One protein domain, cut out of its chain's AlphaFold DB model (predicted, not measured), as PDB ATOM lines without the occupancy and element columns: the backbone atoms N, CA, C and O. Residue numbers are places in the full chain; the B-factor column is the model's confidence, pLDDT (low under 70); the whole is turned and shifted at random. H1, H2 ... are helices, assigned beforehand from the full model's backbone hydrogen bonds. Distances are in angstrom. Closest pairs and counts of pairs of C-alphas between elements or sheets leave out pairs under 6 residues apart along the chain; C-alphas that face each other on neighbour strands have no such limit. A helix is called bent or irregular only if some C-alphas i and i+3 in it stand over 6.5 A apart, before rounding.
ATOM      1  N   LYS A  11     167.217 154.282 258.551       83.06
ATOM      2  CA  LYS A  11     168.614 153.897 258.812       83.06
ATOM      3  C   LYS A  11     168.767 152.386 258.937       83.06
ATOM      4  O   LYS A  11     169.712 151.825 258.381       83.06
ATOM      5  N   ASP A  12     167.838 151.742 259.634       87.88
ATOM      6  CA  ASP A  12     167.843 150.293 259.819       87.88
ATOM      7  C   ASP A  12     167.627 149.572 258.476       87.88
ATOM      8  O   ASP A  12     168.383 148.656 258.146       87.88
ATOM      9  N   GLN A  13     166.693 150.051 257.643       92.88
ATOM     10  CA  GLN A  13     166.480 149.521 256.290       92.88
ATOM     11  C   GLN A  13     167.720 149.711 255.411       92.88
ATOM     12  O   GLN A  13     168.170 148.760 254.779       92.88
ATOM     13  N   SER A  14     168.327 150.901 255.418       95.00
ATOM     14  CA  SER A  14     169.545 151.181 254.643       95.00
ATOM     15  C   SER A  14     170.698 150.248 255.027       95.00
ATOM     16  O   SER A  14     171.427 149.753 254.165       95.00
ATOM     17  N   ALA A  15     170.853 149.967 256.324       96.62
ATOM     18  CA  ALA A  15     171.847 149.023 256.817       96.62
ATOM     19  C   ALA A  15     171.560 147.590 256.359       96.62
ATOM     20  O   ALA A  15     172.492 146.853 256.033       96.62
ATOM     21  N   ASP A  16     170.298 147.180 256.324       96.25
ATOM     22  CA  ASP A  16     169.920 145.841 255.883       96.25
ATOM     23  C   ASP A  16     170.053 145.655 254.371       96.25
ATOM     24  O   ASP A  16     170.587 144.629 253.938       96.25
ATOM     25  N   VAL A  17     169.695 146.668 253.578       97.50
ATOM     26  CA  VAL A  17     169.960 146.704 252.134       97.50
ATOM     27  C   VAL A  17     171.466 146.624 251.884       97.50
ATOM     28  O   VAL A  17     171.904 145.778 251.111       97.50
ATOM     29  N   LEU A  18     172.291 147.407 252.589       97.88
ATOM     30  CA  LEU A  18     173.747 147.348 252.423       97.88
ATOM     31  C   LEU A  18     174.311 145.964 252.778       97.88
ATOM     32  O   LEU A  18     175.080 145.393 252.008       97.88
ATOM     33  N   LYS A  19     173.892 145.362 253.899       97.31
ATOM     34  CA  LYS A  19     174.275 143.977 254.242       97.31
ATOM     35  C   LYS A  19     173.824 142.985 253.166       97.31
ATOM     36  O   LYS A  19     174.514 141.994 252.919       97.31
ATOM     37  N   TRP A  20     172.664 143.214 252.551       96.81
ATOM     38  CA  TRP A  20     172.169 142.387 251.460       96.81
ATOM     39  C   TRP A  20     173.025 142.544 250.204       96.81
ATOM     40  O   TRP A  20     173.406 141.516 249.641       96.81
ATOM     41  N   ILE A  21     173.393 143.764 249.811       97.06
ATOM     42  CA  ILE A  21     174.321 144.025 248.701       97.06
ATOM     43  C   ILE A  21     175.647 143.319 248.969       97.06
ATOM     44  O   ILE A  21     176.058 142.494 248.168       97.06
ATOM     45  N   LEU A  22     176.255 143.515 250.140       97.12
ATOM     46  CA  LEU A  22     177.521 142.865 250.500       97.12
ATOM     47  C   LEU A  22     177.441 141.328 250.460       97.12
ATOM     48  O   LEU A  22     178.373 140.646 250.046       97.12
ATOM     49  N   GLY A  23     176.283 140.762 250.807       95.62
ATOM     50  CA  GLY A  23     176.038 139.324 250.719       95.62
ATOM     51  C   GLY A  23     175.813 138.779 249.300       95.62
ATOM     52  O   GLY A  23     175.470 137.599 249.168       95.62
ATOM     53  N   GLN A  24     175.913 139.596 248.247       95.12
ATOM     54  CA  GLN A  24     175.655 139.170 246.869       95.12
ATOM     55  C   GLN A  24     176.643 138.106 246.388       95.12
ATOM     56  O   GLN A  24     176.208 137.112 245.801       95.12
ATOM     57  N   THR A  25     177.924 138.232 246.744       94.62
ATOM     58  CA  THR A  25     178.982 137.271 246.398       94.62
ATOM     59  C   THR A  25     178.650 135.880 246.924       94.62
ATOM     60  O   THR A  25     178.698 134.889 246.192       94.62
ATOM     61  N   TYR A  26     178.191 135.800 248.177       95.00
ATOM     62  CA  TYR A  26     177.749 134.541 248.775       95.00
ATOM     63  C   TYR A  26     176.575 133.924 248.003       95.00
ATOM     64  O   TYR A  26     176.571 132.724 247.718       95.00
ATOM     65  N   ARG A  27     175.569 134.733 247.637       94.50
ATOM     66  CA  ARG A  27     174.394 134.253 246.887       94.50
ATOM     67  C   ARG A  27     174.770 133.775 245.485       94.50
ATOM     68  O   ARG A  27     174.296 132.717 245.071       94.50
ATOM     69  N   ALA A  28     175.629 134.508 244.782       95.06
ATOM     70  CA  ALA A  28     176.119 134.145 243.457       95.06
ATOM     71  C   ALA A  28     176.910 132.824 243.495       95.06
ATOM     72  O   ALA A  28     176.600 131.890 242.752       95.06
ATOM     73  N   LYS A  29     177.829 132.672 244.460       95.62
ATOM     74  CA  LYS A  29     178.592 131.429 244.663       95.62
ATOM     75  C   LYS A  29     177.697 130.249 245.044       95.62
ATOM     76  O   LYS A  29     177.881 129.142 244.540       95.62
ATOM     77  N   ALA A  30     176.678 130.469 245.875       94.94
ATOM     78  CA  ALA A  30     175.704 129.436 246.222       94.94
ATOM     79  C   ALA A  30     174.893 128.960 245.002       94.94
ATOM     80  O   ALA A  30     174.686 127.753 244.845       94.94
ATOM     81  N   ARG A  31     174.473 129.878 244.119       95.44
ATOM     82  CA  ARG A  31     173.811 129.528 242.850       95.44
ATOM     83  C   ARG A  31     174.737 128.732 241.936       95.44
ATOM     84  O   ARG A  31     174.325 127.687 241.443       95.44
ATOM     85  N   LYS A  32     176.000 129.146 241.796       96.50
ATOM     86  CA  LYS A  32     177.011 128.407 241.022       96.50
ATOM     87  C   LYS A  32     177.199 126.984 241.539       96.50
ATOM     88  O   LYS A  32     177.126 126.038 240.767       96.50
ATOM     89  N   ASN A  33     177.324 126.815 242.855       96.12
ATOM     90  CA  ASN A  33     177.453 125.494 243.475       96.12
ATOM     91  C   ASN A  33     176.236 124.593 243.204       96.12
ATOM     92  O   ASN A  33     176.374 123.374 243.113       96.12
ATOM     93  N   LEU A  34     175.031 125.164 243.094       95.88
ATOM     94  CA  LEU A  34     173.838 124.411 242.706       95.88
ATOM     95  C   LEU A  34     173.903 123.972 241.237       95.88
ATOM     96  O   LEU A  34     173.542 122.836 240.935       95.88
ATOM     97  N   LEU A  35     174.371 124.846 240.342       96.00
ATOM     98  CA  LEU A  35     174.566 124.517 238.929       96.00
ATOM     99  C   LEU A  35     175.640 123.437 238.750       96.00
ATOM    100  O   LEU A  35     175.391 122.469 238.043       96.00
ATOM    101  N   ASP A  36     176.757 123.512 239.480       95.69
ATOM    102  CA  ASP A  36     177.794 122.472 239.469       95.69
ATOM    103  C   ASP A  36     177.243 121.105 239.901       95.69
ATOM    104  O   ASP A  36     177.582 120.074 239.326       95.69
ATOM    105  N   ARG A  37     176.376 121.073 240.924       95.56
ATOM    106  CA  ARG A  37     175.714 119.826 241.338       95.56
ATOM    107  C   ARG A  37     174.817 119.286 240.231       95.56
ATOM    108  O   ARG A  37     174.821 118.086 240.000       95.56
ATOM    109  N   ARG A  38     174.066 120.152 239.544       93.62
ATOM    110  CA  ARG A  38     173.219 119.746 238.410       93.62
ATOM    111  C   ARG A  38     174.057 119.210 237.251       93.62
ATOM    112  O   ARG A  38     173.716 118.158 236.730       93.62
ATOM    113  N   LEU A  39     175.168 119.866 236.922       94.12
ATOM    114  CA  LEU A  39     176.129 119.398 235.921       94.12
ATOM    115  C   LEU A  39     176.651 117.995 236.264       94.12
ATOM    116  O   LEU A  39     176.620 117.106 235.420       94.12
ATOM    117  N   LYS A  40     177.039 117.755 237.524       93.19
ATOM    118  CA  LYS A  40     177.450 116.415 237.985       93.19
ATOM    119  C   LYS A  40     176.354 115.362 237.796       93.19
ATOM    120  O   LYS A  40     176.658 114.255 237.374       93.19
ATOM    121  N   MET A  41     175.095 115.701 238.078       89.19
ATOM    122  CA  MET A  41     173.969 114.776 237.879       89.19
ATOM    123  C   MET A  41     173.726 114.467 236.397       89.19
ATOM    124  O   MET A  41     173.485 113.314 236.060       89.19
ATOM    125  N   ILE A  42     173.824 115.469 235.516       88.44
ATOM    126  CA  ILE A  42     173.680 115.287 234.062       88.44
ATOM    127  C   ILE A  42     174.815 114.410 233.515       88.44
ATOM    128  O   ILE A  42     174.569 113.520 232.704       88.44
ATOM    129  N   ASN A  43     176.045 114.605 233.994       87.50
ATOM    130  CA  ASN A  43     177.174 113.754 233.615       87.50
ATOM    131  C   ASN A  43     176.988 112.304 234.083       87.50
ATOM    132  O   ASN A  43     177.264 111.386 233.320       87.50
ATOM    133  N   LEU A  44     176.431 112.083 235.278       86.94
ATOM    134  CA  LEU A  44     176.092 110.735 235.745       86.94
ATOM    135  C   LEU A  44     175.013 110.070 234.865       86.94
ATOM    136  O   LEU A  44     175.139 108.896 234.531       86.94
ATOM    137  N   GLU A  45     173.974 110.815 234.460       84.06
ATOM    138  CA  GLU A  45     172.928 110.349 233.523       84.06
ATOM    139  C   GLU A  45     173.530 109.964 232.162       84.06
ATOM    140  O   GLU A  45     173.136 108.963 231.565       84.06
ATOM    141  N   ARG A  46     174.526 110.726 231.692       81.44
ATOM    142  CA  ARG A  46     175.275 110.432 230.464       81.44
ATOM    143  C   ARG A  46     176.111 109.155 230.581       81.44
ATOM    144  O   ARG A  46     176.130 108.359 229.648       81.44
ATOM    145  N   GLU A  47     176.841 108.996 231.684       80.94
ATOM    146  CA  GLU A  47     177.753 107.867 231.926       80.94
ATOM    147  C   GLU A  47     177.009 106.567 232.254       80.94
ATOM    148  O   GLU A  47     177.517 105.476 232.005       80.94
ATOM    149  N   SER A  48     175.794 106.665 232.794       72.50
ATOM    150  CA  SER A  48     174.901 105.536 233.058       72.50
ATOM    151  C   SER A  48     173.524 105.789 232.438       72.50
ATOM    152  O   SER A  48     172.570 106.076 233.168       72.50
ATOM    153  N   MET A  74     172.189 118.545 224.901       88.75
ATOM    154  CA  MET A  74     171.558 119.872 225.008       88.75
ATOM    155  C   MET A  74     171.507 120.366 226.461       88.75
ATOM    156  O   MET A  74     171.930 121.481 226.748       88.75
ATOM    157  N   LYS A  75     171.077 119.514 227.407       89.44
ATOM    158  CA  LYS A  75     171.088 119.853 228.844       89.44
ATOM    159  C   LYS A  75     172.493 120.216 229.340       89.44
ATOM    160  O   LYS A  75     172.618 121.052 230.236       89.44
ATOM    161  N   LEU A  76     173.524 119.554 228.805       92.19
ATOM    162  CA  LEU A  76     174.920 119.797 229.152       92.19
ATOM    163  C   LEU A  76     175.378 121.181 228.673       92.19
ATOM    164  O   LEU A  76     175.869 121.964 229.481       92.19
ATOM    165  N   ALA A  77     175.131 121.515 227.406       93.94
ATOM    166  CA  ALA A  77     175.457 122.833 226.864       93.94
ATOM    167  C   ALA A  77     174.744 123.958 227.641       93.94
ATOM    168  O   ALA A  77     175.384 124.906 228.096       93.94
ATOM    169  N   ASP A  78     173.443 123.799 227.910       95.00
ATOM    170  CA  ASP A  78     172.651 124.784 228.655       95.00
ATOM    171  C   ASP A  78     173.168 125.011 230.086       95.00
ATOM    172  O   ASP A  78     173.108 126.125 230.618       95.00
ATOM    173  N   ILE A  79     173.595 123.947 230.784       96.06
ATOM    174  CA  ILE A  79     174.093 124.082 232.159       96.06
ATOM    175  C   ILE A  79     175.497 124.690 232.178       96.06
ATOM    176  O   ILE A  79     175.796 125.468 233.083       96.06
ATOM    177  N   GLU A  80     176.331 124.377 231.187       95.88
ATOM    178  CA  GLU A  80     177.663 124.956 231.024       95.88
ATOM    179  C   GLU A  80     177.581 126.461 230.754       95.88
ATOM    180  O   GLU A  80     178.247 127.231 231.450       95.88
ATOM    181  N   GLU A  81     176.690 126.897 229.860       96.94
ATOM    182  CA  GLU A  81     176.422 128.317 229.597       96.94
ATOM    183  C   GLU A  81     175.931 129.043 230.862       96.94
ATOM    184  O   GLU A  81     176.446 130.098 231.241       96.94
ATOM    185  N   LYS A  82     174.998 128.440 231.612       97.12
ATOM    186  CA  LYS A  82     174.531 129.002 232.894       97.12
ATOM    187  C   LYS A  82     175.648 129.109 233.927       97.12
ATOM    188  O   LYS A  82     175.667 130.063 234.703       97.12
ATOM    189  N   ILE A  83     176.560 128.136 233.981       97.19
ATOM    190  CA  ILE A  83     177.728 128.190 234.869       97.19
ATOM    191  C   ILE A  83     178.675 129.303 234.428       97.19
ATOM    192  O   ILE A  83     179.187 130.013 235.294       97.19
ATOM    193  N   TYR A  84     178.896 129.463 233.122       97.50
ATOM    194  CA  TYR A  84     179.727 130.523 232.562       97.50
ATOM    195  C   TYR A  84     179.206 131.908 232.972       97.50
ATOM    196  O   TYR A  84     179.909 132.630 233.676       97.50
ATOM    197  N   HIS A  85     177.937 132.218 232.697       96.75
ATOM    198  CA  HIS A  85     177.335 133.483 233.135       96.75
ATOM    199  C   HIS A  85     177.342 133.646 234.655       96.75
ATOM    200  O   HIS A  85     177.577 134.732 235.180       96.75
ATOM    201  N   GLN A  86     177.128 132.564 235.408       95.94
ATOM    202  CA  GLN A  86     177.148 132.659 236.863       95.94
ATOM    203  C   GLN A  86     178.550 132.970 237.415       95.94
ATOM    204  O   GLN A  86     178.619 133.552 238.499       95.94
ATOM    205  N   LYS A  87     179.636 132.616 236.711       96.69
ATOM    206  CA  LYS A  87     181.000 133.052 237.055       96.69
ATOM    207  C   LYS A  87     181.168 134.553 236.824       96.69
ATOM    208  O   LYS A  87     181.578 135.230 237.756       96.69
ATOM    209  N   GLU A  88     180.735 135.073 235.675       97.25
ATOM    210  CA  GLU A  88     180.771 136.521 235.394       97.25
ATOM    211  C   GLU A  88     180.010 137.323 236.463       97.25
ATOM    212  O   GLU A  88     180.473 138.356 236.940       97.25
ATOM    213  N   GLU A  89     178.856 136.820 236.903       96.06
ATOM    214  CA  GLU A  89     178.079 137.442 237.978       96.06
ATOM    215  C   GLU A  89     178.766 137.367 239.349       96.06
ATOM    216  O   GLU A  89     178.567 138.248 240.184       96.06
ATOM    217  N   ILE A  90     179.571 136.331 239.612       95.88
ATOM    218  CA  ILE A  90     180.412 136.279 240.818       95.88
ATOM    219  C   ILE A  90     181.510 137.337 240.727       95.88
ATOM    220  O   ILE A  90     181.732 138.042 241.708       95.88
ATOM    221  N   ASP A  91     182.156 137.480 239.572       96.56
ATOM    222  CA  ASP A  91     183.249 138.435 239.389       96.56
ATOM    223  C   ASP A  91     182.748 139.876 239.560       96.56
ATOM    224  O   ASP A  91     183.297 140.632 240.362       96.56
ATOM    225  N   LYS A  92     181.618 140.231 238.929       96.31
ATOM    226  CA  LYS A  92     180.953 141.535 239.125       96.31
ATOM    227  C   LYS A  92     180.577 141.781 240.588       96.31
ATOM    228  O   LYS A  92     180.753 142.888 241.099       96.31
ATOM    229  N   ALA A  93     180.064 140.755 241.268       95.81
ATOM    230  CA  ALA A  93     179.722 140.822 242.683       95.81
ATOM    231  C   ALA A  93     180.951 141.098 243.562       95.81
ATOM    232  O   ALA A  93     180.869 141.938 244.457       95.81
ATOM    233  N   ILE A  94     182.075 140.425 243.302       96.06
ATOM    234  CA  ILE A  94     183.332 140.628 244.032       96.06
ATOM    235  C   ILE A  94     183.846 142.050 243.823       96.06
ATOM    236  O   ILE A  94     184.109 142.726 244.814       96.06
ATOM    237  N   VAL A  95     183.911 142.520 242.572       97.25
ATOM    238  CA  VAL A  95     184.348 143.888 242.246       97.25
ATOM    239  C   VAL A  95     183.479 144.911 242.971       97.25
ATOM    240  O   VAL A  95     183.991 145.757 243.689       97.25
ATOM    241  N   THR A  96     182.155 144.758 242.907       96.31
ATOM    242  CA  THR A  96     181.231 145.665 243.605       96.31
ATOM    243  C   THR A  96     181.461 145.669 245.121       96.31
ATOM    244  O   THR A  96     181.361 146.708 245.766       96.31
ATOM    245  N   VAL A  97     181.735 144.507 245.723       97.19
ATOM    246  CA  VAL A  97     182.028 144.414 247.161       97.19
ATOM    247  C   VAL A  97     183.357 145.094 247.488       97.19
ATOM    248  O   VAL A  97     183.394 145.845 248.458       97.19
ATOM    249  N   MET A  98     184.406 144.879 246.688       97.31
ATOM    250  CA  MET A  98     185.708 145.541 246.841       97.31
ATOM    251  C   MET A  98     185.575 147.065 246.751       97.31
ATOM    252  O   MET A  98     185.991 147.757 247.677       97.31
ATOM    253  N   ASP A  99     184.869 147.569 245.736       97.12
ATOM    254  CA  ASP A  99     184.615 149.003 245.545       97.12
ATOM    255  C   ASP A  99     183.902 149.635 246.754       97.12
ATOM    256  O   ASP A  99     184.114 150.802 247.083       97.12
ATOM    257  N   ILE A 100     183.027 148.880 247.429       97.69
ATOM    258  CA  ILE A 100     182.377 149.334 248.665       97.69
ATOM    259  C   ILE A 100     183.375 149.338 249.832       97.69
ATOM    260  O   ILE A 100     183.346 150.273 250.635       97.69
ATOM    261  N   MET A 101     184.240 148.323 249.947       96.69
ATOM    262  CA  MET A 101     185.230 148.232 251.031       96.69
ATOM    263  C   MET A 101     186.272 149.347 250.984       96.69
ATOM    264  O   MET A 101     186.708 149.782 252.046       96.69
ATOM    265  N   ASP A 102     186.591 149.876 249.802       97.00
ATOM    266  CA  ASP A 102     187.535 150.990 249.631       97.00
ATOM    267  C   ASP A 102     187.083 152.305 250.292       97.00
ATOM    268  O   ASP A 102     187.869 153.238 250.448       97.00
ATOM    269  N   TYR A 103     185.825 152.396 250.733       97.44
ATOM    270  CA  TYR A 103     185.338 153.522 251.535       97.44
ATOM    271  C   TYR A 103     185.561 153.352 253.047       97.44
ATOM    272  O   TYR A 103     185.186 154.241 253.818       97.44
ATOM    273  N   LEU A 104     186.133 152.230 253.493       97.56
ATOM    274  CA  LEU A 104     186.567 152.037 254.876       97.56
ATOM    275  C   LEU A 104     188.034 152.462 255.047       97.56
ATOM    276  O   LEU A 104     188.813 152.341 254.109       97.56
ATOM    277  N   PRO A 105     188.440 152.930 256.243       96.69
ATOM    278  CA  PRO A 105     189.829 153.304 256.482       96.69
ATOM    279  C   PRO A 105     190.790 152.120 256.309       96.69
ATOM    280  O   PRO A 105     190.539 151.029 256.836       96.69
ATOM    281  N   ASP A 106     191.909 152.368 255.632       93.62
ATOM    282  CA  ASP A 106     192.980 151.389 255.435       93.62
ATOM    283  C   ASP A 106     193.563 150.915 256.769       93.62
ATOM    284  O   ASP A 106     193.761 151.700 257.699       93.62
ATOM    285  N   GLY A 107     193.814 149.607 256.874       91.88
ATOM    286  CA  GLY A 107     194.335 148.976 258.091       91.88
ATOM    287  C   GLY A 107     193.375 148.998 259.287       91.88
ATOM    288  O   GLY A 107     193.790 148.734 260.417       91.88
ATOM    289  N   SER A 108     192.099 149.346 259.083       96.69
ATOM    290  CA  SER A 108     191.097 149.250 260.143       96.69
ATOM    291  C   SER A 108     190.594 147.816 260.306       96.69
ATOM    292  O   SER A 108     190.240 147.152 259.336       96.69
ATOM    293  N   LEU A 109     190.429 147.378 261.559       95.75
ATOM    294  CA  LEU A 109     189.799 146.086 261.867       95.75
ATOM    295  C   LEU A 109     188.386 145.979 261.274       95.75
ATOM    296  O   LEU A 109     187.904 144.891 260.979       95.75
ATOM    297  N   GLU A 110     187.685 147.106 261.148       97.44
ATOM    298  CA  GLU A 110     186.391 147.193 260.482       97.44
ATOM    299  C   GLU A 110     186.466 146.773 259.004       97.44
ATOM    300  O   GLU A 110     185.590 146.025 258.562       97.44
ATOM    301  N   ARG A 111     187.501 147.214 258.272       97.75
ATOM    302  CA  ARG A 111     187.778 146.800 256.889       97.75
ATOM    303  C   ARG A 111     188.139 145.316 256.837       97.75
ATOM    304  O   ARG A 111     187.426 144.568 256.172       97.75
ATOM    305  N   ASP A 112     189.102 144.872 257.643       96.81
ATOM    306  CA  ASP A 112     189.567 143.473 257.667       96.81
ATOM    307  C   ASP A 112     188.420 142.479 257.924       96.81
ATOM    308  O   ASP A 112     188.265 141.469 257.236       96.81
ATOM    309  N   ILE A 113     187.550 142.780 258.898       97.44
ATOM    310  CA  ILE A 113     186.378 141.948 259.212       97.44
ATOM    311  C   ILE A 113     185.409 141.880 258.029       97.44
ATOM    312  O   ILE A 113     184.811 140.830 257.778       97.44
ATOM    313  N   CYS A 114     185.205 142.993 257.329       97.44
ATOM    314  CA  CYS A 114     184.303 143.049 256.188       97.44
ATOM    315  C   CYS A 114     184.862 142.308 254.965       97.44
ATOM    316  O   CYS A 114     184.097 141.592 254.313       97.44
ATOM    317  N   GLU A 115     186.163 142.423 254.693       97.00
ATOM    318  CA  GLU A 115     186.854 141.701 253.618       97.00
ATOM    319  C   GLU A 115     186.814 140.190 253.864       97.00
ATOM    320  O   GLU A 115     186.249 139.458 253.046       97.00
ATOM    321  N   MET A 116     187.224 139.730 255.053       97.19
ATOM    322  CA  MET A 116     187.118 138.311 255.413       97.19
ATOM    323  C   MET A 116     185.689 137.785 255.275       97.19
ATOM    324  O   MET A 116     185.444 136.647 254.869       97.19
ATOM    325  N   ARG A 117     184.694 138.612 255.619       96.69
ATOM    326  CA  ARG A 117     183.298 138.185 255.586       96.69
ATOM    327  C   ARG A 117     182.725 138.077 254.178       96.69
ATOM    328  O   ARG A 117     181.936 137.162 253.930       96.69
ATOM    329  N   HIS A 118     183.035 139.029 253.302       96.75
ATOM    330  CA  HIS A 118     182.313 139.215 252.037       96.75
ATOM    331  C   HIS A 118     183.159 138.963 250.789       96.75
ATOM    332  O   HIS A 118     182.587 138.612 249.756       96.75
ATOM    333  N   ILE A 119     184.484 139.070 250.895       95.12
ATOM    334  CA  ILE A 119     185.438 138.727 249.835       95.12
ATOM    335  C   ILE A 119     185.921 137.288 250.043       95.12
ATOM    336  O   ILE A 119     185.678 136.436 249.188       95.12
ATOM    337  N   ASP A 120     186.473 136.976 251.221       95.94
ATOM    338  CA  ASP A 120     186.980 135.625 251.524       95.94
ATOM    339  C   ASP A 120     185.864 134.633 251.882       95.94
ATOM    340  O   ASP A 120     186.057 133.415 251.892       95.94
ATOM    341  N   LEU A 121     184.655 135.148 252.133       95.44
ATOM    342  CA  LEU A 121     183.452 134.376 252.459       95.44
ATOM    343  C   LEU A 121     183.601 133.513 253.721       95.44
ATOM    344  O   LEU A 121     182.971 132.455 253.841       95.44
ATOM    345  N   MET A 122     184.401 133.976 254.679       95.94
ATOM    346  CA  MET A 122     184.632 133.291 255.943       95.94
ATOM    347  C   MET A 122     183.374 133.277 256.812       95.94
ATOM    348  O   MET A 122     182.546 134.202 256.818       95.94
ATOM    349  N   ARG A 123     183.218 132.212 257.604       95.31
ATOM    350  CA  ARG A 123     182.172 132.173 258.629       95.31
ATOM    351  C   ARG A 123     182.626 133.005 259.816       95.31
ATOM    352  O   ARG A 123     183.811 133.183 260.062       95.31
ATOM    353  N   TRP A 124     181.672 133.449 260.626       94.75
ATOM    354  CA  TRP A 124     181.989 134.193 261.847       94.75
ATOM    355  C   TRP A 124     182.923 133.446 262.793       94.75
ATOM    356  O   TRP A 124     183.692 134.095 263.489       94.75
ATOM    357  N   GLN A 125     182.826 132.116 262.826       93.81
ATOM    358  CA  GLN A 125     183.708 131.267 263.617       93.81
ATOM    359  C   GLN A 125     185.155 131.311 263.126       93.81
ATOM    360  O   GLN A 125     186.060 131.355 263.941       93.81
ATOM    361  N   ASP A 126     185.356 131.372 261.813       95.88
ATOM    362  CA  ASP A 126     186.696 131.431 261.234       95.88
ATOM    363  C   ASP A 126     187.278 132.856 261.417       95.88
ATOM    364  O   ASP A 126     188.456 133.032 261.709       95.88
ATOM    365  N   ILE A 127     186.431 133.897 261.349       96.12
ATOM    366  CA  ILE A 127     186.833 135.304 261.555       96.12
ATOM    367  C   ILE A 127     187.291 135.574 262.997       96.12
ATOM    368  O   ILE A 127     188.269 136.287 263.198       96.12
ATOM    369  N   GLN A 128     186.587 135.044 264.006       94.56
ATOM    370  CA  GLN A 128     186.978 135.219 265.420       94.56
ATOM    371  C   GLN A 128     188.308 134.525 265.757       94.56
ATOM    372  O   GLN A 128     188.961 134.898 266.725       94.56
ATOM    373  N   GLU A 129     188.670 133.485 265.004       93.81
ATOM    374  CA  GLU A 129     189.935 132.771 265.168       93.81
ATOM    375  C   GLU A 129     191.067 133.543 264.481       93.81
ATOM    376  O   GLU A 129     192.145 133.673 265.054       93.81
ATOM    377  N   ALA A 130     190.801 134.117 263.300       94.38
ATOM    378  CA  ALA A 130     191.764 134.918 262.543       94.38
ATOM    379  C   ALA A 130     192.093 136.265 263.209       94.38
ATOM    380  O   ALA A 130     193.263 136.620 263.346       94.38
ATOM    381  N   ILE A 131     191.075 137.008 263.655       90.81
ATOM    382  CA  ILE A 131     191.255 138.185 264.507       90.81
ATOM    383  C   ILE A 131     190.838 137.743 265.908       90.81
ATOM    384  O   ILE A 131     189.632 137.697 266.141       90.81
ATOM    385  N   PRO A 132     191.774 137.412 266.818       86.94
ATOM    386  CA  PRO A 132     191.512 136.736 268.094       86.94
ATOM    387  C   PRO A 132     190.657 137.589 269.048       86.94
ATOM    388  O   PRO A 132     191.127 138.163 270.030       86.94
ATOM    389  N   MET A 133     189.365 137.693 268.749       91.12
ATOM    390  CA  MET A 133     188.358 138.468 269.461       91.12
ATOM    391  C   MET A 133     187.055 137.679 269.507       91.12
ATOM    392  O   MET A 133     186.745 136.890 268.620       91.12
ATOM    393  N   CYS A 134     186.238 137.903 270.535       92.88
ATOM    394  CA  CYS A 134     184.983 137.172 270.630       92.88
ATOM    395  C   CYS A 134     184.010 137.583 269.515       92.88
ATOM    396  O   CYS A 134     183.939 138.743 269.103       92.88
ATOM    397  N   ARG A 135     183.183 136.630 269.078       93.19
ATOM    398  CA  ARG A 135     182.212 136.820 267.991       93.19
ATOM    399  C   ARG A 135     181.355 138.085 268.124       93.19
ATOM    400  O   ARG A 135     181.058 138.735 267.124       93.19
ATOM    401  N   SER A 136     180.936 138.446 269.339       94.38
ATOM    402  CA  SER A 136     180.128 139.650 269.571       94.38
ATOM    403  C   SER A 136     180.903 140.941 269.286       94.38
ATOM    404  O   SER A 136     180.309 141.903 268.801       94.38
ATOM    405  N   GLN A 137     182.216 140.960 269.520       95.75
ATOM    406  CA  GLN A 137     183.078 142.084 269.161       95.75
ATOM    407  C   GLN A 137     183.292 142.164 267.649       95.75
ATOM    408  O   GLN A 137     183.164 143.263 267.106       95.75
ATOM    409  N   CYS A 138     183.464 141.029 266.954       96.44
ATOM    410  CA  CYS A 138     183.500 141.024 265.485       96.44
ATOM    411  C   CYS A 138     182.222 141.652 264.906       96.44
ATOM    412  O   CYS A 138     182.281 142.518 264.038       96.44
ATOM    413  N   TYR A 139     181.050 141.272 265.432       95.75
ATOM    414  CA  TYR A 139     179.772 141.848 265.005       95.75
ATOM    415  C   TYR A 139     179.646 143.343 265.308       95.75
ATOM    416  O   TYR A 139     179.095 144.082 264.493       95.75
ATOM    417  N   LYS A 140     180.129 143.808 266.467       96.94
ATOM    418  CA  LYS A 140     180.117 145.240 266.808       96.94
ATOM    419  C   LYS A 140     180.967 146.047 265.828       96.94
ATOM    420  O   LYS A 140     180.490 147.056 265.315       96.94
ATOM    421  N   ARG A 141     182.183 145.579 265.535       97.19
ATOM    422  CA  ARG A 141     183.086 146.182 264.540       97.19
ATOM    423  C   ARG A 141     182.461 146.175 263.148       97.19
ATOM    424  O   ARG A 141     182.412 147.210 262.498       97.19
ATOM    425  N   TYR A 142     181.869 145.057 262.744       97.88
ATOM    426  CA  TYR A 142     181.142 144.950 261.482       97.88
ATOM    427  C   TYR A 142     179.992 145.959 261.372       97.88
ATOM    428  O   TYR A 142     179.897 146.690 260.394       97.88
ATOM    429  N   ASN A 143     179.132 146.063 262.388       97.38
ATOM    430  CA  ASN A 143     178.029 147.031 262.370       97.38
ATOM    431  C   ASN A 143     178.534 148.481 262.367       97.38
ATOM    432  O   ASN A 143     177.917 149.340 261.739       97.38
ATOM    433  N   LYS A 144     179.669 148.752 263.023       97.75
ATOM    434  CA  LYS A 144     180.352 150.045 262.933       97.75
ATOM    435  C   LYS A 144     180.847 150.315 261.507       97.75
ATOM    436  O   LYS A 144     180.641 151.421 261.022       97.75
ATOM    437  N   ALA A 145     181.408 149.321 260.819       98.12
ATOM    438  CA  ALA A 145     181.797 149.428 259.411       98.12
ATOM    439  C   ALA A 145     180.597 149.788 258.518       98.12
ATOM    440  O   ALA A 145     180.656 150.748 257.759       98.12
ATOM    441  N   ILE A 146     179.465 149.092 258.681       98.25
ATOM    442  CA  ILE A 146     178.214 149.404 257.965       98.25
ATOM    443  C   ILE A 146     177.771 150.852 258.224       98.25
ATOM    444  O   ILE A 146     177.411 151.568 257.292       98.25
ATOM    445  N   ALA A 147     177.832 151.312 259.476       97.06
ATOM    446  CA  ALA A 147     177.483 152.687 259.821       97.06
ATOM    447  C   ALA A 147     178.445 153.725 259.214       97.06
ATOM    448  O   ALA A 147     178.002 154.817 258.863       97.06
ATOM    449  N   LEU A 148     179.739 153.408 259.085       97.19
ATOM    450  CA  LEU A 148     180.727 154.260 258.411       97.19
ATOM    451  C   LEU A 148     180.451 154.339 256.907       97.19
ATOM    452  O   LEU A 148     180.371 155.434 256.356       97.19
ATOM    453  N   LEU A 149     180.205 153.200 256.261       97.88
ATOM    454  CA  LEU A 149     179.884 153.133 254.834       97.88
ATOM    455  C   LEU A 149     178.656 153.983 254.482       97.88
ATOM    456  O   LEU A 149     178.678 154.742 253.515       97.88
ATOM    457  N   LEU A 150     177.602 153.939 255.301       97.12
ATOM    458  CA  LEU A 150     176.377 154.719 255.079       97.12
ATOM    459  C   LEU A 150     176.551 156.240 255.257       97.12
ATOM    460  O   LEU A 150     175.685 157.017 254.837       97.12
ATOM    461  N   GLN A 151     177.662 156.703 255.836       95.94
ATOM    462  CA  GLN A 151     177.988 158.135 255.871       95.94
ATOM    463  C   GLN A 151     178.440 158.646 254.497       95.94
ATOM    464  O   GLN A 151     178.292 159.838 254.210       95.94
ATOM    465  N   ASN A 152     178.886 157.759 253.605       96.62
ATOM    466  CA  ASN A 152     179.287 158.120 252.256       96.62
ATOM    467  C   ASN A 152     178.074 158.303 251.319       96.62
ATOM    468  O   ASN A 152     177.195 157.446 251.223       96.62
ATOM    469  N   GLY A 153     178.037 159.422 250.589       96.00
ATOM    470  CA  GLY A 153     176.940 159.737 249.665       96.00
ATOM    471  C   GLY A 153     176.804 158.765 248.489       96.00
ATOM    472  O   GLY A 153     175.683 158.459 248.089       96.00
ATOM    473  N   ARG A 154     177.917 158.231 247.967       96.38
ATOM    474  CA  ARG A 154     177.898 157.246 246.873       96.38
ATOM    475  C   ARG A 154     177.320 155.917 247.340       96.38
ATOM    476  O   ARG A 154     176.455 155.370 246.668       96.38
ATOM    477  N   ILE A 155     177.718 155.455 248.527       97.44
ATOM    478  CA  ILE A 155     177.164 154.233 249.120       97.44
ATOM    479  C   ILE A 155     175.665 154.381 249.382       97.44
ATOM    480  O   ILE A 155     174.903 153.474 249.059       97.44
ATOM    481  N   ARG A 156     175.205 155.532 249.895       96.62
ATOM    482  CA  ARG A 156     173.760 155.778 250.055       96.62
ATOM    483  C   ARG A 156     173.000 155.707 248.736       96.62
ATOM    484  O   ARG A 156     171.895 155.175 248.720       96.62
ATOM    485  N   LYS A 157     173.583 156.211 247.645       96.44
ATOM    486  CA  LYS A 157     172.980 156.097 246.313       96.44
ATOM    487  C   LYS A 157     172.878 154.634 245.877       96.44
ATOM    488  O   LYS A 157     171.788 154.193 245.546       96.44
ATOM    489  N   ILE A 158     173.968 153.871 245.991       96.56
ATOM    490  CA  ILE A 158     173.984 152.429 245.686       96.56
ATOM    491  C   ILE A 158     172.909 151.683 246.488       96.56
ATOM    492  O   ILE A 158     172.183 150.861 245.934       96.56
ATOM    493  N   VAL A 159     172.793 151.984 247.785       97.06
ATOM    494  CA  VAL A 159     171.759 151.425 248.662       97.06
ATOM    495  C   VAL A 159     170.368 151.786 248.152       97.06
ATOM    496  O   VAL A 159     169.561 150.887 247.958       97.06
ATOM    497  N   SER A 160     170.110 153.064 247.866       95.94
ATOM    498  CA  SER A 160     168.825 153.536 247.339       95.94
ATOM    499  C   SER A 160     168.428 152.834 246.038       95.94
ATOM    500  O   SER A 160     167.278 152.425 245.901       95.94
ATOM    501  N   ASP A 161     169.371 152.662 245.111       96.69
ATOM    502  CA  ASP A 161     169.136 152.015 243.815       96.69
ATOM    503  C   ASP A 161     168.751 150.530 243.982       96.69
ATOM    504  O   ASP A 161     167.978 149.984 243.197       96.69
ATOM    505  N   HIS A 162     169.244 149.878 245.041       96.00
ATOM    506  CA  HIS A 162     168.975 148.470 245.344       96.00
ATOM    507  C   HIS A 162     167.818 148.243 246.326       96.00
ATOM    508  O   HIS A 162     167.398 147.095 246.502       96.00
ATOM    509  N   THR A 163     167.283 149.290 246.956       95.56
ATOM    510  CA  THR A 163     166.163 149.177 247.903       95.56
ATOM    511  C   THR A 163     164.948 148.461 247.298       95.56
ATOM    512  O   THR A 163     164.473 147.520 247.932       95.56
ATOM    513  N   PRO A 164     164.478 148.772 246.068       94.94
ATOM    514  CA  PRO A 164     163.324 148.077 245.490       94.94
ATOM    515  C   PRO A 164     163.556 146.569 245.324       94.94
ATOM    516  O   PRO A 164     162.696 145.760 245.671       94.94
ATOM    517  N   ALA A 165     164.748 146.181 244.860       94.25
ATOM    518  CA  ALA A 165     165.123 144.776 244.703       94.25
ATOM    519  C   ALA A 165     165.223 144.053 246.059       94.25
ATOM    520  O   ALA A 165     164.871 142.877 246.184       94.25
ATOM    521  N   TYR A 166     165.687 144.752 247.097       94.31
ATOM    522  CA  TYR A 166     165.711 144.224 248.456       94.31
ATOM    523  C   TYR A 166     164.303 144.040 249.038       94.31
ATOM    524  O   TYR A 166     164.038 143.032 249.703       94.31
ATOM    525  N   ASP A 167     163.396 144.979 248.780       91.88
ATOM    526  CA  ASP A 167     162.014 144.919 249.248       91.88
ATOM    527  C   ASP A 167     161.257 143.765 248.578       91.88
ATOM    528  O   ASP A 167     160.573 143.000 249.266       91.88
ATOM    529  N   GLU A 168     161.458 143.554 247.271       91.19
ATOM    530  CA  GLU A 168     160.946 142.387 246.541       91.19
ATOM    531  C   GLU A 168     161.478 141.081 247.147       91.19
ATOM    532  O   GLU A 168     160.703 140.217 247.568       91.19
ATOM    533  N   TYR A 169     162.799 140.974 247.309       88.81
ATOM    534  CA  TYR A 169     163.445 139.822 247.942       88.81
ATOM    535  C   TYR A 169     162.892 139.534 249.349       88.81
ATOM    536  O   TYR A 169     162.692 138.377 249.743       88.81
ATOM    537  N   THR A 170     162.639 140.579 250.134       89.38
ATOM    538  CA  THR A 170     162.111 140.447 251.493       89.38
ATOM    539  C   THR A 170     160.654 139.988 251.466       89.38
ATOM    540  O   THR A 170     160.302 139.056 252.200       89.38
ATOM    541  N   CYS A 171     159.830 140.552 250.579       82.12
ATOM    542  CA  CYS A 171     158.453 140.117 250.344       82.12
ATOM    543  C   CYS A 171     158.391 138.634 249.961       82.12
ATOM    544  O   CYS A 171     157.686 137.857 250.614       82.12
ATOM    545  N   GLU A 172     159.181 138.199 248.977       80.44
ATOM    546  CA  GLU A 172     159.254 136.797 248.555       80.44
ATOM    547  C   GLU A 172     159.628 135.864 249.711       80.44
ATOM    548  O   GLU A 172     159.014 134.810 249.914       80.44
ATOM    549  N   ARG A 173     160.619 136.258 250.520       81.44
ATOM    550  CA  ARG A 173     161.052 135.475 251.680       81.44
ATOM    551  C   ARG A 173     159.987 135.376 252.761       81.44
ATOM    552  O   ARG A 173     159.833 134.303 253.353       81.44
ATOM    553  N   LEU A 174     159.270 136.463 253.036       75.25
ATOM    554  CA  LEU A 174     158.167 136.474 253.994       75.25
ATOM    555  C   LEU A 174     157.021 135.576 253.513       75.25
ATOM    556  O   LEU A 174     156.536 134.739 254.280       75.25
ATOM    557  N   LEU A 175     156.668 135.653 252.229       74.62
ATOM    558  CA  LEU A 175     155.680 134.771 251.607       74.62
ATOM    559  C   LEU A 175     156.113 133.301 251.673       74.62
ATOM    560  O   LEU A 175     155.327 132.434 252.066       74.62
ATOM    561  N   ALA A 176     157.376 133.001 251.359       73.69
ATOM    562  CA  ALA A 176     157.925 131.650 251.437       73.69
ATOM    563  C   ALA A 176     157.909 131.096 252.872       73.69
ATOM    564  O   ALA A 176     157.607 129.916 253.078       73.69
ATOM    565  N   LYS A 177     158.195 131.935 253.877       71.31
ATOM    566  CA  LYS A 177     158.104 131.562 255.296       71.31
ATOM    567  C   LYS A 177     156.655 131.268 255.696       71.31
ATOM    568  O   LYS A 177     156.391 130.198 256.238       71.31
ATOM    569  N   GLY A 178     155.713 132.132 255.313       68.12
ATOM    570  CA  GLY A 178     154.282 131.920 255.548       68.12
ATOM    571  C   GLY A 178     153.748 130.627 254.915       68.12
ATOM    572  O   GLY A 178     152.984 129.898 255.551       68.12
ATOM    573  N   ARG A 179     154.193 130.280 253.696       65.44
ATOM    574  CA  ARG A 179     153.866 128.994 253.043       65.44
ATOM    575  C   ARG A 179     154.394 127.798 253.844       65.44
ATOM    576  O   ARG A 179     153.645 126.855 254.095       65.44
ATOM    577  N   LYS A 180     155.653 127.848 254.295       62.44
ATOM    578  CA  LYS A 180     156.269 126.787 255.117       62.44
ATOM    579  C   LYS A 180     155.561 126.608 256.460       62.44
ATOM    580  O   LYS A 180     155.348 125.476 256.891       62.44
ATOM    581  N   ASP A 181     155.161 127.702 257.099       66.44
ATOM    582  CA  ASP A 181     154.455 127.659 258.380       66.44
ATOM    583  C   ASP A 181     153.040 127.081 258.223       66.44
ATOM    584  O   ASP A 181     152.632 126.240 259.026       66.44
ATOM    585  N   LYS A 182     152.320 127.422 257.142       60.88
ATOM    586  CA  LYS A 182     151.043 126.770 256.786       60.88
ATOM    587  C   LYS A 182     151.216 125.266 256.548       60.88
ATOM    588  O   LYS A 182     150.453 124.478 257.101       60.88
ATOM    589  N   GLN A 183     152.246 124.856 255.805       63.78
ATOM    590  CA  GLN A 183     152.522 123.441 255.531       63.78
ATOM    591  C   GLN A 183     152.857 122.653 256.810       63.78
ATOM    592  O   GLN A 183     152.356 121.547 257.011       63.78
TER     593      GLN A 183
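AT A GLANCE: This is residues 11 to 48 and 74 to 183 of the 195 residues of an uncharacterized protein of Lachnospiraceae bacterium 5_1_63FAA (UniProt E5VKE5). Two long helices, H2 and H3, lie side by side and run opposite ways as a two-helix arm, with a head of shorter, mostly crossed helices, H1, H4, H5, H6 and H7a, gathered at one end. A last helical arm, H7b, leaves the head, and its residues 170 to 183 stick out free. The printed part has 148 residues with seven named helices, H1 to H7 in chain order, and no named strand; the class is all helix. The whole is loose, with a radius of gyration of the C-alphas of 18.3 A and spans of 54 by 36 by 31 A.

IN THESE COORDINATES: H1, residues 11 to 22, begins at C-alpha 11 (168.614, 153.897, 258.812) and is 16.4 A long. H2, residues 24 to 47, is 34.8 A long, and H3, residues 74 to 101, is 40.8 A long from C-alpha 74 at (171.558, 119.872, 225.008). H4 holds residues 109 to 118, H5 residues 124 to 130, and H6 residues 135 to 149, 21.1 A long. H7, residues 153 to 183, was assigned as one helix by its hydrogen bonds but is bent, with C-alphas 161 and 164 7.2 A apart. Its arms are H7a, residues 153 to 161, and H7b, residues 164 to 183, 28.7 A long, ending at C-alpha 183 (152.522, 123.441, 255.531).

HOW THE PARTS SIT: H1 touches H7a about perpendicular, at 83 degrees, the closest C-alphas being those of Leu 18 and Val 159, 5.9 A apart. With residues 15 to 19 alone H1 touches H6, closest at the C-alphas of Ala 15 and Ile 146, 6.5 A. H1 and H2 meet only through their link. H2 touches H3 at a shallow tilt of 18 degrees, opposite ways, closest at the C-alphas of Thr 25 and Ala 93, 5.2 A. H3, with residues 97 to 101 alone, touches H4; the two form a helical hairpin at 8 degrees, with the C-alphas of Met 101 and Arg 111 closest at 6.5 A. H4 touches H6 about perpendicular, at 85 degrees, closest at the C-alphas of Glu 110 and Ala 145, 5.2 A. H5 touches H4, with the C-alphas of Met 116 and Ile 127 closest at 6.8 A. H6 touches H5 with residues 135 to 138 alone, closest at the C-alphas of Gln 128 and Arg 135, 5.6 A. H7a and H7b stand at a steep tilt of 48 degrees. H7b is close to H1 but not clearly touching, and apart from H2 and H3. Each O i to N i+4 pair is within hydrogen-bond range in H1, H2, H3, H4, H6, H7a and H7b; in H5 it is 2 of 3.

THE WHOLE: The C-alphas of Ser 48 and Gln 151 are the two farthest apart, 57.4 A. Residues 49 to 73 are not printed, and C-alphas 48 and 74 stand 16.8 A apart across this cut. Of the links that are printed whole, H3 to H4 is short and the others are tight. The mean pLDDT of the printed part is 92.7; residues 178 to 183 are under 70.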